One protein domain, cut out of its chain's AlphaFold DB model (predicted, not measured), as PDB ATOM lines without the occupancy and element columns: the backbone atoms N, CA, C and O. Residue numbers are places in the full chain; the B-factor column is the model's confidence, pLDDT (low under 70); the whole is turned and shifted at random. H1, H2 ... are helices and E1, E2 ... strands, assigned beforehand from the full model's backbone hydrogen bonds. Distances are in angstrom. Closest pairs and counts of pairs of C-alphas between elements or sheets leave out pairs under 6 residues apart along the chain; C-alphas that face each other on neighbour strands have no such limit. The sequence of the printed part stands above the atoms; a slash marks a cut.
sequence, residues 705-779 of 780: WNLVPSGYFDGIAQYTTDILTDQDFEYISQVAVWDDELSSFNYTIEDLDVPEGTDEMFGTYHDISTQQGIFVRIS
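This is residues 705 to 779 of the 780 residues of the protein "Fibronectin type III domain-containing protein" of Candidatus Dojkabacteria bacterium (UniProt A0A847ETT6). Picture one strongly twisted sheet of five strands, with the small helix H2 over one of its faces and the still shorter H1 grazing it just after the edge strand E1. At the other edge, the loop between E3 and E4 sticks out with residues 753 to 758. The printed part has 75 residues, with named elements in the order E1, H1, H2, E2, E3, E4, E5; the sheet runs E1, E5, E2, E3, E4, antiparallel throughout, and the class is mixed, helices and strands. The whole is compact, with a radius of gyration of the C-alphas of 11.9 A and spans of 35 by 27 by 18 A.

Start at E1, residues 705 to 709, and look for its neighbour E5, residues 773 to 778: N 706 and O 776 are 2.8 A apart. Next comes E2, residues 732 to 739, antiparallel to E5 at 151 degrees, with N 736 and O 775 at 2.8 A. E3, residues 744 to 750, forms a hairpin with E2, where N 737 and O 746 are 2.9 A apart. E4, residues 761 to 763, forms a hairpin with E3, with N 749 and O 762 at 2.8 A. E2, E3 and E4 are a meander, each strand the antiparallel neighbour of the one before; with E5, back beside E2, they make a Greek key. H1, residues 710 to 713, only grazes the sheet; its closest C-alphas to E5 are those of Ser 710 and Gly 773, 4.8 A. H2, residues 720 to 725, is on the sheet at a height over the sheet of 7.4 A, over E2 and along the strands, at 5 degrees to E2 on the local plane; the closest C-alphas are those of Thr 720 and Val 735, 6.0 A. E1, H1, H2 and E2 form a split strand-helix-strand unit, two strands running the same way with E5 between them, and its crossover is right-handed. H1 and H2 are close but not clearly touching, the closest C-alphas being those of Phe 713 and Ile 723, 7.8 A. In H2, 1 of 2 O i to N i+4 pairs is within hydrogen-bond range; H1 is too short for such a pair. E1 is apart from E3 and E4.

Find C-alpha 705 at (36.162, -17.221, 15.536); from there E1 runs 13.1 A to C-alpha 709. H1 spans 5.9 A and H2 9.2 A. E2 covers 20.6 A from C-alpha 732 at (38.418, -24.774, 20.766), E3 19.5 A and E4 6.7 A. E5 runs 15.6 A and ends at C-alpha 778, at (35.053, -21.856, 19.775).

Look to Glu 741 and Glu 756 for the two C-alphas farthest apart, 36.5 A. The printed part has no cut, and no link is long. In the B-factor column you will find pLDDT under 70 at residues 740 to 747 and 749 to 764; the mean of the printed part is 73.6.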
ATOM      1  N   TRP A 705      34.814 -17.776  15.618       81.75
ATOM      2  CA  TRP A 705      36.162 -17.221  15.536       81.75
ATOM      3  C   TRP A 705      36.357 -15.999  16.433       81.75
ATOM      4  O   TRP A 705      35.566 -15.056  16.414       81.75
ATOM      5  N   ASN A 706      37.463 -15.993  17.172       88.62
ATOM      6  CA  ASN A 706      37.845 -14.933  18.096       88.62
ATOM      7  C   ASN A 706      39.341 -14.652  17.962       88.62
ATOM      8  O   ASN A 706      40.136 -15.589  17.904       88.62
ATOM      9  N   LEU A 707      39.724 -13.374  17.925       90.38
ATOM     10  CA  LEU A 707      41.126 -12.970  18.008       90.38
ATOM     11  C   LEU A 707      41.523 -12.940  19.481       90.38
ATOM     12  O   LEU A 707      40.998 -12.145  20.262       90.38
ATOM     13  N   VAL A 708      42.461 -13.803  19.853       92.56
ATOM     14  CA  VAL A 708      42.935 -13.962  21.227       92.56
ATOM     15  C   VAL A 708      44.435 -13.692  21.299       92.56
ATOM     16  O   VAL A 708      45.155 -13.933  20.328       92.56
ATOM     17  N   PRO A 709      44.936 -13.156  22.419       92.00
ATOM     18  CA  PRO A 709      46.372 -12.974  22.615       92.00
ATOM     19  C   PRO A 709      47.096 -14.321  22.676       92.00
ATOM     20  O   PRO A 709      46.676 -15.218  23.404       92.00
ATOM     21  N   SER A 710      48.235 -14.448  21.999       90.94
ATOM     22  CA  SER A 710      49.045 -15.673  22.087       90.94
ATOM     23  C   SER A 710      49.542 -15.915  23.514       90.94
ATOM     24  O   SER A 710      49.562 -17.052  23.972       90.94
ATOM     25  N   GLY A 711      49.834 -14.838  24.257       87.06
ATOM     26  CA  GLY A 711      50.274 -14.919  25.651       87.06
ATOM     27  C   GLY A 711      49.247 -15.522  26.619       87.06
ATOM     28  O   GLY A 711      49.616 -15.913  27.719       87.06
ATOM     29  N   TYR A 712      47.970 -15.656  26.229       87.50
ATOM     30  CA  TYR A 712      46.989 -16.410  27.030       87.50
ATOM     31  C   TYR A 712      47.393 -17.879  27.203       87.50
ATOM     32  O   TYR A 712      47.076 -18.485  28.221       87.50
ATOM     33  N   PHE A 713      48.138 -18.423  26.241       88.31
ATOM     34  CA  PHE A 713      48.599 -19.806  26.231       88.31
ATOM     35  C   PHE A 713      50.024 -19.976  26.786       88.31
ATOM     36  O   PHE A 713      50.556 -21.087  26.773       88.31
ATOM     37  N   ASP A 714      50.655 -18.909  27.293       84.19
ATOM     38  CA  ASP A 714      52.035 -18.952  27.787       84.19
ATOM     39  C   ASP A 714      52.200 -19.977  28.919       84.19
ATOM     40  O   ASP A 714      51.564 -19.906  29.969       84.19
ATOM     41  N   GLY A 715      53.117 -20.928  28.719       80.88
ATOM     42  CA  GLY A 715      53.372 -22.009  29.674       80.88
ATOM     43  C   GLY A 715      52.351 -23.151  29.634       80.88
ATOM     44  O   GLY A 715      52.543 -24.120  30.368       80.88
ATOM     45  N   ILE A 716      51.333 -23.051  28.774       84.75
ATOM     46  CA  ILE A 716      50.322 -24.085  28.527       84.75
ATOM     47  C   ILE A 716      50.562 -24.727  27.152       84.75
ATOM     48  O   ILE A 716      50.802 -25.928  27.075       84.75
ATOM     49  N   ALA A 717      50.621 -23.923  26.083       86.56
ATOM     50  CA  ALA A 717      50.796 -24.386  24.704       86.56
ATOM     51  C   ALA A 717      51.869 -23.574  23.954       86.56
ATOM     52  O   ALA A 717      51.979 -22.361  24.128       86.56
ATOM     53  N   GLN A 718      52.661 -24.239  23.103       87.12
ATOM     54  CA  GLN A 718      53.640 -23.586  22.217       87.12
ATOM     55  C   GLN A 718      53.210 -23.647  20.744       87.12
ATOM     56  O   GLN A 718      53.515 -22.743  19.963       87.12
ATOM     57  N   TYR A 719      52.503 -24.700  20.347       88.12
ATOM     58  CA  TYR A 719      52.054 -24.912  18.977       88.12
ATOM     59  C   TYR A 719      50.530 -24.911  18.889       88.12
ATOM     60  O   TYR A 719      49.838 -25.231  19.854       88.12
ATOM     61  N   THR A 720      49.990 -24.612  17.703       85.00
ATOM     62  CA  THR A 720      48.536 -24.651  17.435       85.00
ATOM     63  C   THR A 720      47.889 -25.978  17.831       85.00
ATOM     64  O   THR A 720      46.722 -26.015  18.191       85.00
ATOM     65  N   THR A 721      48.649 -27.068  17.749       80.69
ATOM     66  CA  THR A 721      48.225 -28.423  18.104       80.69
ATOM     67  C   THR A 721      48.136 -28.656  19.597       80.69
ATOM     68  O   THR A 721      47.249 -29.378  20.029       80.69
ATOM     69  N   ASP A 722      49.020 -28.031  20.375       87.19
ATOM     70  CA  ASP A 722      49.010 -28.175  21.827       87.19
ATOM     71  C   ASP A 722      47.690 -27.624  22.379       87.19
ATOM     72  O   ASP A 722      47.081 -28.275  23.214       87.19
ATOM     73  N   ILE A 723      47.208 -26.497  21.828       87.88
ATOM     74  CA  ILE A 723      45.905 -25.906  22.174       87.88
ATOM     75  C   ILE A 723      44.765 -26.895  21.911       87.88
ATOM     76  O   ILE A 723      43.924 -27.079  22.777       87.88
ATOM     77  N   LEU A 724      44.730 -27.511  20.727       83.56
ATOM     78  CA  LEU A 724      43.627 -28.391  20.326       83.56
ATOM     79  C   LEU A 724      43.610 -29.716  21.099       83.56
ATOM     80  O   LEU A 724      42.554 -30.288  21.297       83.56
ATOM     81  N   THR A 725      44.764 -30.198  21.562       79.25
ATOM     82  CA  THR A 725      44.852 -31.461  22.322       79.25
ATOM     83  C   THR A 725      44.780 -31.288  23.840       79.25
ATOM     84  O   THR A 725      44.860 -32.276  24.573       79.25
ATOM     85  N   ASP A 726      44.708 -30.050  24.333       83.88
ATOM     86  CA  ASP A 726      44.655 -29.773  25.765       83.88
ATOM     87  C   ASP A 726      43.217 -29.892  26.289       83.88
ATOM     88  O   ASP A 726      42.284 -29.297  25.749       83.88
ATOM     89  N   GLN A 727      43.047 -30.629  27.389       83.38
ATOM     90  CA  GLN A 727      41.742 -30.846  28.018       83.38
ATOM     91  C   GLN A 727      41.106 -29.547  28.528       83.38
ATOM     92  O   GLN A 727      39.881 -29.423  28.559       83.38
ATOM     93  N   ASP A 728      41.921 -28.558  28.903       85.12
ATOM     94  CA  ASP A 728      41.428 -27.261  29.369       85.12
ATOM     95  C   ASP A 728      40.866 -26.403  28.213       85.12
ATOM     96  O   ASP A 728      40.193 -25.395  28.458       85.12
ATOM     97  N   PHE A 729      41.094 -26.809  26.956       88.44
ATOM     98  CA  PHE A 729      40.697 -26.094  25.741       88.44
ATOM     99  C   PHE A 729      39.841 -26.922  24.768       88.44
ATOM    100  O   PHE A 729      39.678 -26.497  23.627       88.44
ATOM    101  N   GLU A 730      39.203 -28.018  25.205       85.31
ATOM    102  CA  GLU A 730      38.340 -28.885  24.359       85.31
ATOM    103  C   GLU A 730      37.209 -28.133  23.616       85.31
ATOM    104  O   GLU A 730      36.648 -28.611  22.633       85.31
ATOM    105  N   TYR A 731      36.844 -26.930  24.070       85.38
ATOM    106  CA  TYR A 731      35.868 -26.072  23.392       85.38
ATOM    107  C   TYR A 731      36.441 -25.329  22.170       85.38
ATOM    108  O   TYR A 731      35.675 -24.705  21.432       85.38
ATOM    109  N   ILE A 732      37.755 -25.363  21.933       88.88
ATOM    110  CA  ILE A 732      38.418 -24.774  20.766       88.88
ATOM    111  C   ILE A 732      38.544 -25.845  19.680       88.88
ATOM    112  O   ILE A 732      39.334 -26.764  19.807       88.88
ATOM    113  N   SER A 733      37.811 -25.702  18.575       78.94
ATOM    114  CA  SER A 733      37.855 -26.666  17.460       78.94
ATOM    115  C   SER A 733      38.903 -26.348  16.397       78.94
ATOM    116  O   SER A 733      39.278 -27.215  15.609       78.94
ATOM    117  N   GLN A 734      39.315 -25.081  16.278       82.12
ATOM    118  CA  GLN A 734      40.237 -24.640  15.225       82.12
ATOM    119  C   GLN A 734      41.135 -23.512  15.722       82.12
ATOM    120  O   GLN A 734      40.703 -22.656  16.496       82.12
ATOM    121  N   VAL A 735      42.363 -23.468  15.215       86.69
ATOM    122  CA  VAL A 735      43.332 -22.399  15.477       86.69
ATOM    123  C   VAL A 735      43.874 -21.884  14.149       86.69
ATOM    124  O   VAL A 735      44.149 -22.671  13.248       86.69
ATOM    125  N   ALA A 736      44.032 -20.570  14.013       81.06
ATOM    126  CA  ALA A 736      44.628 -19.939  12.845       81.06
ATOM    127  C   ALA A 736      45.740 -18.961  13.221       81.06
ATOM    128  O   ALA A 736      45.584 -18.118  14.110       81.06
ATOM    129  N   VAL A 737      46.836 -19.040  12.476       83.69
ATOM    130  CA  VAL A 737      47.997 -18.151  12.558       83.69
ATOM    131  C   VAL A 737      48.121 -17.422  11.224       83.69
ATOM    132  O   VAL A 737      47.843 -17.999  10.177       83.69
ATOM    133  N   TRP A 738      48.475 -16.141  11.235       77.56
ATOM    134  CA  TRP A 738      48.625 -15.379   9.997       77.56
ATOM    135  C   TRP A 738      49.991 -15.655   9.365       77.56
ATOM    136  O   TRP A 738      51.009 -15.657  10.054       77.56
ATOM    137  N   ASP A 739      50.005 -15.875   8.054       71.19
ATOM    138  CA  ASP A 739      51.208 -16.042   7.249       71.19
ATOM    139  C   ASP A 739      51.496 -14.748   6.481       71.19
ATOM    140  O   ASP A 739      50.767 -14.374   5.557       71.19
ATOM    141  N   ASP A 740      52.568 -14.058   6.875       64.19
ATOM    142  CA  ASP A 740      52.982 -12.797   6.255       64.19
ATOM    143  C   ASP A 740      53.412 -12.968   4.786       64.19
ATOM    144  O   ASP A 740      53.248 -12.042   3.990       64.19
ATOM    145  N   GLU A 741      53.955 -14.131   4.402       57.00
ATOM    146  CA  GLU A 741      54.428 -14.374   3.035       57.00
ATOM    147  C   GLU A 741      53.258 -14.648   2.089       57.00
ATOM    148  O   GLU A 741      53.217 -14.126   0.972       57.00
ATOM    149  N   LEU A 742      52.294 -15.453   2.537       51.62
ATOM    150  CA  LEU A 742      51.130 -15.846   1.743       51.62
ATOM    151  C   LEU A 742      49.966 -14.849   1.849       51.62
ATOM    152  O   LEU A 742      49.033 -14.919   1.042       51.62
ATOM    153  N   SER A 743      50.027 -13.913   2.806       53.09
ATOM    154  CA  SER A 743      48.933 -12.996   3.159       53.09
ATOM    155  C   SER A 743      47.613 -13.744   3.374       53.09
ATOM    156  O   SER A 743      46.544 -13.349   2.897       53.09
ATOM    157  N   SER A 744      47.707 -14.870   4.074       53.72
ATOM    158  CA  SER A 744      46.599 -15.769   4.368       53.72
ATOM    159  C   SER A 744      46.757 -16.360   5.758       53.72
ATOM    160  O   SER A 744      47.833 -16.344   6.340       53.72
ATOM    161  N   PHE A 745      45.686 -16.928   6.290       63.06
ATOM    162  CA  PHE A 745      45.771 -17.696   7.519       63.06
ATOM    163  C   PHE A 745      46.197 -19.134   7.228       63.06
ATOM    164  O   PHE A 745      45.636 -19.797   6.354       63.06
ATOM    165  N   ASN A 746      47.144 -19.611   8.020       65.81
ATOM    166  CA  ASN A 746      47.444 -21.018   8.177       65.81
ATOM    167  C   ASN A 746      46.595 -21.565   9.324       65.81
ATOM    168  O   ASN A 746      46.588 -21.004  10.420       65.81
ATOM    169  N   TYR A 747      45.863 -22.645   9.069       66.44
ATOM    170  CA  TYR A 747      44.878 -23.186  10.001       66.44
ATOM    171  C   TYR A 747      45.260 -24.586  10.473       66.44
ATOM    172  O   TYR A 747      45.825 -25.377   9.713       66.44
ATOM    173  N   THR A 748      44.854 -24.894  11.698       70.81
ATOM    174  CA  THR A 748      44.880 -26.219  12.317       70.81
ATOM    175  C   THR A 748      43.475 -26.519  12.817       70.81
ATOM    176  O   THR A 748      42.850 -25.679  13.469       70.81
ATOM    177  N   ILE A 749      42.952 -27.685  12.463       66.62
ATOM    178  CA  ILE A 749      41.590 -28.129  12.747       66.62
ATOM    179  C   ILE A 749      41.679 -29.483  13.435       66.62
ATOM    180  O   ILE A 749      42.370 -30.382  12.954       66.62
ATOM    181  N   GLU A 750      40.944 -29.623  14.529       60.12
ATOM    182  CA  GLU A 750      40.620 -30.917  15.108       60.12
ATOM    183  C   GLU A 750      39.335 -31.428  14.440       60.12
ATOM    184  O   GLU A 750      38.300 -30.752  14.461       60.12
ATOM    185  N   ASP A 751      39.408 -32.569  13.752       49.97
ATOM    186  CA  ASP A 751      38.219 -33.179  13.159       49.97
ATOM    187  C   ASP A 751      37.473 -33.992  14.224       49.97
ATOM    188  O   ASP A 751      37.898 -35.073  14.630       49.97
ATOM    189  N   LEU A 752      36.346 -33.446  14.680       44.88
ATOM    190  CA  LEU A 752      35.464 -34.073  15.666       44.88
ATOM    191  C   LEU A 752      34.561 -35.168  15.054       44.88
ATOM    192  O   LEU A 752      33.842 -35.841  15.793       44.88
ATOM    193  N   ASP A 753      34.572 -35.359  13.725       37.38
ATOM    194  CA  ASP A 753      33.757 -36.363  13.016       37.38
ATOM    195  C   ASP A 753      34.493 -37.706  12.799       37.38
ATOM    196  O   ASP A 753      33.980 -38.617  12.130       37.38
ATOM    197  N   VAL A 754      35.683 -37.870  13.383       34.59
ATOM    198  CA  VAL A 754      36.499 -39.091  13.291       34.59
ATOM    199  C   VAL A 754      36.233 -39.975  14.525       34.59
ATOM    200  O   VAL A 754      36.009 -39.454  15.617       34.59
ATOM    201  N   PRO A 755      36.163 -41.319  14.399       30.56
ATOM    202  CA  PRO A 755      35.774 -42.190  15.511       30.56
ATOM    203  C   PRO A 755      36.628 -41.978  16.774       30.56
ATOM    204  O   PRO A 755      37.848 -41.890  16.669       30.56
ATOM    205  N   GLU A 756      36.000 -41.974  17.960       31.28
ATOM    206  CA  GLU A 756      36.686 -41.816  19.256       31.28
ATOM    207  C   GLU A 756      37.975 -42.657  19.337       31.28
ATOM    208  O   GLU A 756      37.948 -43.889  19.209       31.28
ATOM    209  N   GLY A 757      39.106 -41.980  19.566       38.81
ATOM    210  CA  GLY A 757      40.439 -42.583  19.642       38.81
ATOM    211  C   GLY A 757      41.345 -42.321  18.434       38.81
ATOM    212  O   GLY A 757      42.465 -42.838  18.407       38.81
ATOM    213  N   THR A 758      40.897 -41.530  17.459       36.94
ATOM    214  CA  THR A 758      41.748 -40.947  16.415       36.94
ATOM    215  C   THR A 758      41.519 -39.442  16.355       36.94
ATOM    216  O   THR A 758      40.683 -38.986  15.581       36.94
ATOM    217  N   ASP A 759      42.271 -38.683  17.152       41.44
ATOM    218  CA  ASP A 759      42.388 -37.231  16.990       41.44
ATOM    219  C   ASP A 759      43.182 -36.990  15.691       41.44
ATOM    220  O   ASP A 759      44.409 -36.837  15.692       41.44
ATOM    221  N   GLU A 760      42.522 -37.093  14.534       44.12
ATOM    222  CA  GLU A 760      43.143 -36.689  13.274       44.12
ATOM    223  C   GLU A 760      43.127 -35.162  13.221       44.12
ATOM    224  O   GLU A 760      42.117 -34.519  12.946       44.12
ATOM    225  N   MET A 761      44.285 -34.577  13.522       51.72
ATOM    226  CA  MET A 761      44.508 -33.153  13.331       51.72
ATOM    227  C   MET A 761      44.868 -32.863  11.880       51.72
ATOM    228  O   MET A 761      45.810 -33.432  11.321       51.72
ATOM    229  N   PHE A 762      44.125 -31.939  11.280       50.47
ATOM    230  CA  PHE A 762      44.323 -31.485   9.912       50.47
ATOM    231  C   PHE A 762      44.884 -30.067   9.909       50.47
ATOM    232  O   PHE A 762      44.410 -29.200  10.638       50.47
ATOM    233  N   GLY A 763      45.863 -29.802   9.044       52.41
ATOM    234  CA  GLY A 763      46.432 -28.467   8.870       52.41
ATOM    235  C   GLY A 763      47.894 -28.366   9.285       52.41
ATOM    236  O   GLY A 763      48.617 -29.360   9.348       52.41
ATOM    237  N   THR A 764      48.354 -27.139   9.480       50.62
ATOM    238  CA  THR A 764      49.776 -26.794   9.556       50.62
ATOM    239  C   THR A 764      50.221 -26.504  10.986       50.62
ATOM    240  O   THR A 764      49.686 -25.624  11.652       50.62
ATOM    241  N   TYR A 765      51.255 -27.208  11.445       70.88
ATOM    242  CA  TYR A 765      51.849 -27.021  12.770       70.88
ATOM    243  C   TYR A 765      52.596 -25.684  12.840       70.88
ATOM    244  O   TYR A 765      53.669 -25.543  12.249       70.88
ATOM    245  N   HIS A 766      52.052 -24.719  13.582       78.56
ATOM    246  CA  HIS A 766      52.671 -23.404  13.744       78.56
ATOM    247  C   HIS A 766      52.950 -23.067  15.200       78.56
ATOM    248  O   HIS A 766      52.144 -23.346  16.085       78.56
ATOM    249  N   ASP A 767      54.110 -22.452  15.424       85.44
ATOM    250  CA  ASP A 767      54.483 -21.871  16.709       85.44
ATOM    251  C   ASP A 767      53.673 -20.582  16.919       85.44
ATOM    252  O   ASP A 767      53.800 -19.621  16.150       85.44
ATOM    253  N   ILE A 768      52.822 -20.566  17.948       89.38
ATOM    254  CA  ILE A 768      51.919 -19.439  18.226       89.38
ATOM    255  C   ILE A 768      52.657 -18.229  18.808       89.38
ATOM    256  O   ILE A 768      52.133 -17.116  18.770       89.38
ATOM    257  N   SER A 769      53.887 -18.415  19.307       85.88
ATOM    258  CA  SER A 769      54.710 -17.339  19.878       85.88
ATOM    259  C   SER A 769      55.302 -16.400  18.823       85.88
ATOM    260  O   SER A 769      55.845 -15.347  19.155       85.88
ATOM    261  N   THR A 770      55.174 -16.750  17.541       85.88
ATOM    262  CA  THR A 770      55.660 -15.945  16.409       85.88
ATOM    263  C   THR A 770      54.879 -14.645  16.191       85.88
ATOM    264  O   THR A 770      55.375 -13.737  15.523       85.88
ATOM    265  N   GLN A 771      53.682 -14.526  16.771       87.69
ATOM    266  CA  GLN A 771      52.832 -13.336  16.710       87.69
ATOM    267  C   GLN A 771      52.111 -13.111  18.045       87.69
ATOM    268  O   GLN A 771      51.917 -14.048  18.811       87.69
ATOM    269  N   GLN A 772      51.695 -11.874  18.343       90.44
ATOM    270  CA  GLN A 772      51.074 -11.537  19.638       90.44
ATOM    271  C   GLN A 772      49.572 -11.856  19.718       90.44
ATOM    272  O   GLN A 772      48.970 -11.729  20.785       90.44
ATOM    273  N   GLY A 773      48.950 -12.256  18.610       91.06
ATOM    274  CA  GLY A 773      47.555 -12.678  18.577       91.06
ATOM    275  C   GLY A 773      47.328 -13.768  17.543       91.06
ATOM    276  O   GLY A 773      47.955 -13.760  16.489       91.06
ATOM    277  N   ILE A 774      46.431 -14.695  17.857       92.06
ATOM    278  CA  ILE A 774      46.008 -15.813  17.007       92.06
ATOM    279  C   ILE A 774      44.483 -15.856  16.950       92.06
ATOM    280  O   ILE A 774      43.803 -15.293  17.809       92.06
ATOM    281  N   PHE A 775      43.931 -16.542  15.955       87.81
ATOM    282  CA  PHE A 775      42.495 -16.781  15.900       87.81
ATOM    283  C   PHE A 775      42.185 -18.164  16.447       87.81
ATOM    284  O   PHE A 775      42.813 -19.142  16.054       87.81
ATOM    285  N   VAL A 776      41.189 -18.251  17.321       90.06
ATOM    286  CA  VAL A 776      40.657 -19.521  17.824       90.06
ATOM    287  C   VAL A 776      39.176 -19.608  17.503       90.06
ATOM    288  O   VAL A 776      38.452 -18.612  17.608       90.06
ATOM    289  N   ARG A 777      38.720 -20.783  17.077       85.56
ATOM    290  CA  ARG A 777      37.310 -21.061  16.826       85.56
ATOM    291  C   ARG A 777      36.735 -21.836  17.992       85.56
ATOM    292  O   ARG A 777      37.175 -22.945  18.266       85.56
ATOM    293  N   ILE A 778      35.723 -21.267  18.625       84.50
ATOM    294  CA  ILE A 778      35.053 -21.856  19.775       84.50
ATOM    295  C   ILE A 778      33.778 -22.546  19.296       84.50
ATOM    296  O   ILE A 778      32.957 -21.952  18.584       84.50
ATOM    297  N   SER A 779      33.675 -23.830  19.615       74.31
ATOM    298  CA  SER A 779      32.564 -24.714  19.267       74.31
ATOM    299  C   SER A 779      31.294 -24.327  20.036       74.31
ATOM    300  O   SER A 779      31.373 -23.676  21.075       74.31
TER     301      SER A 779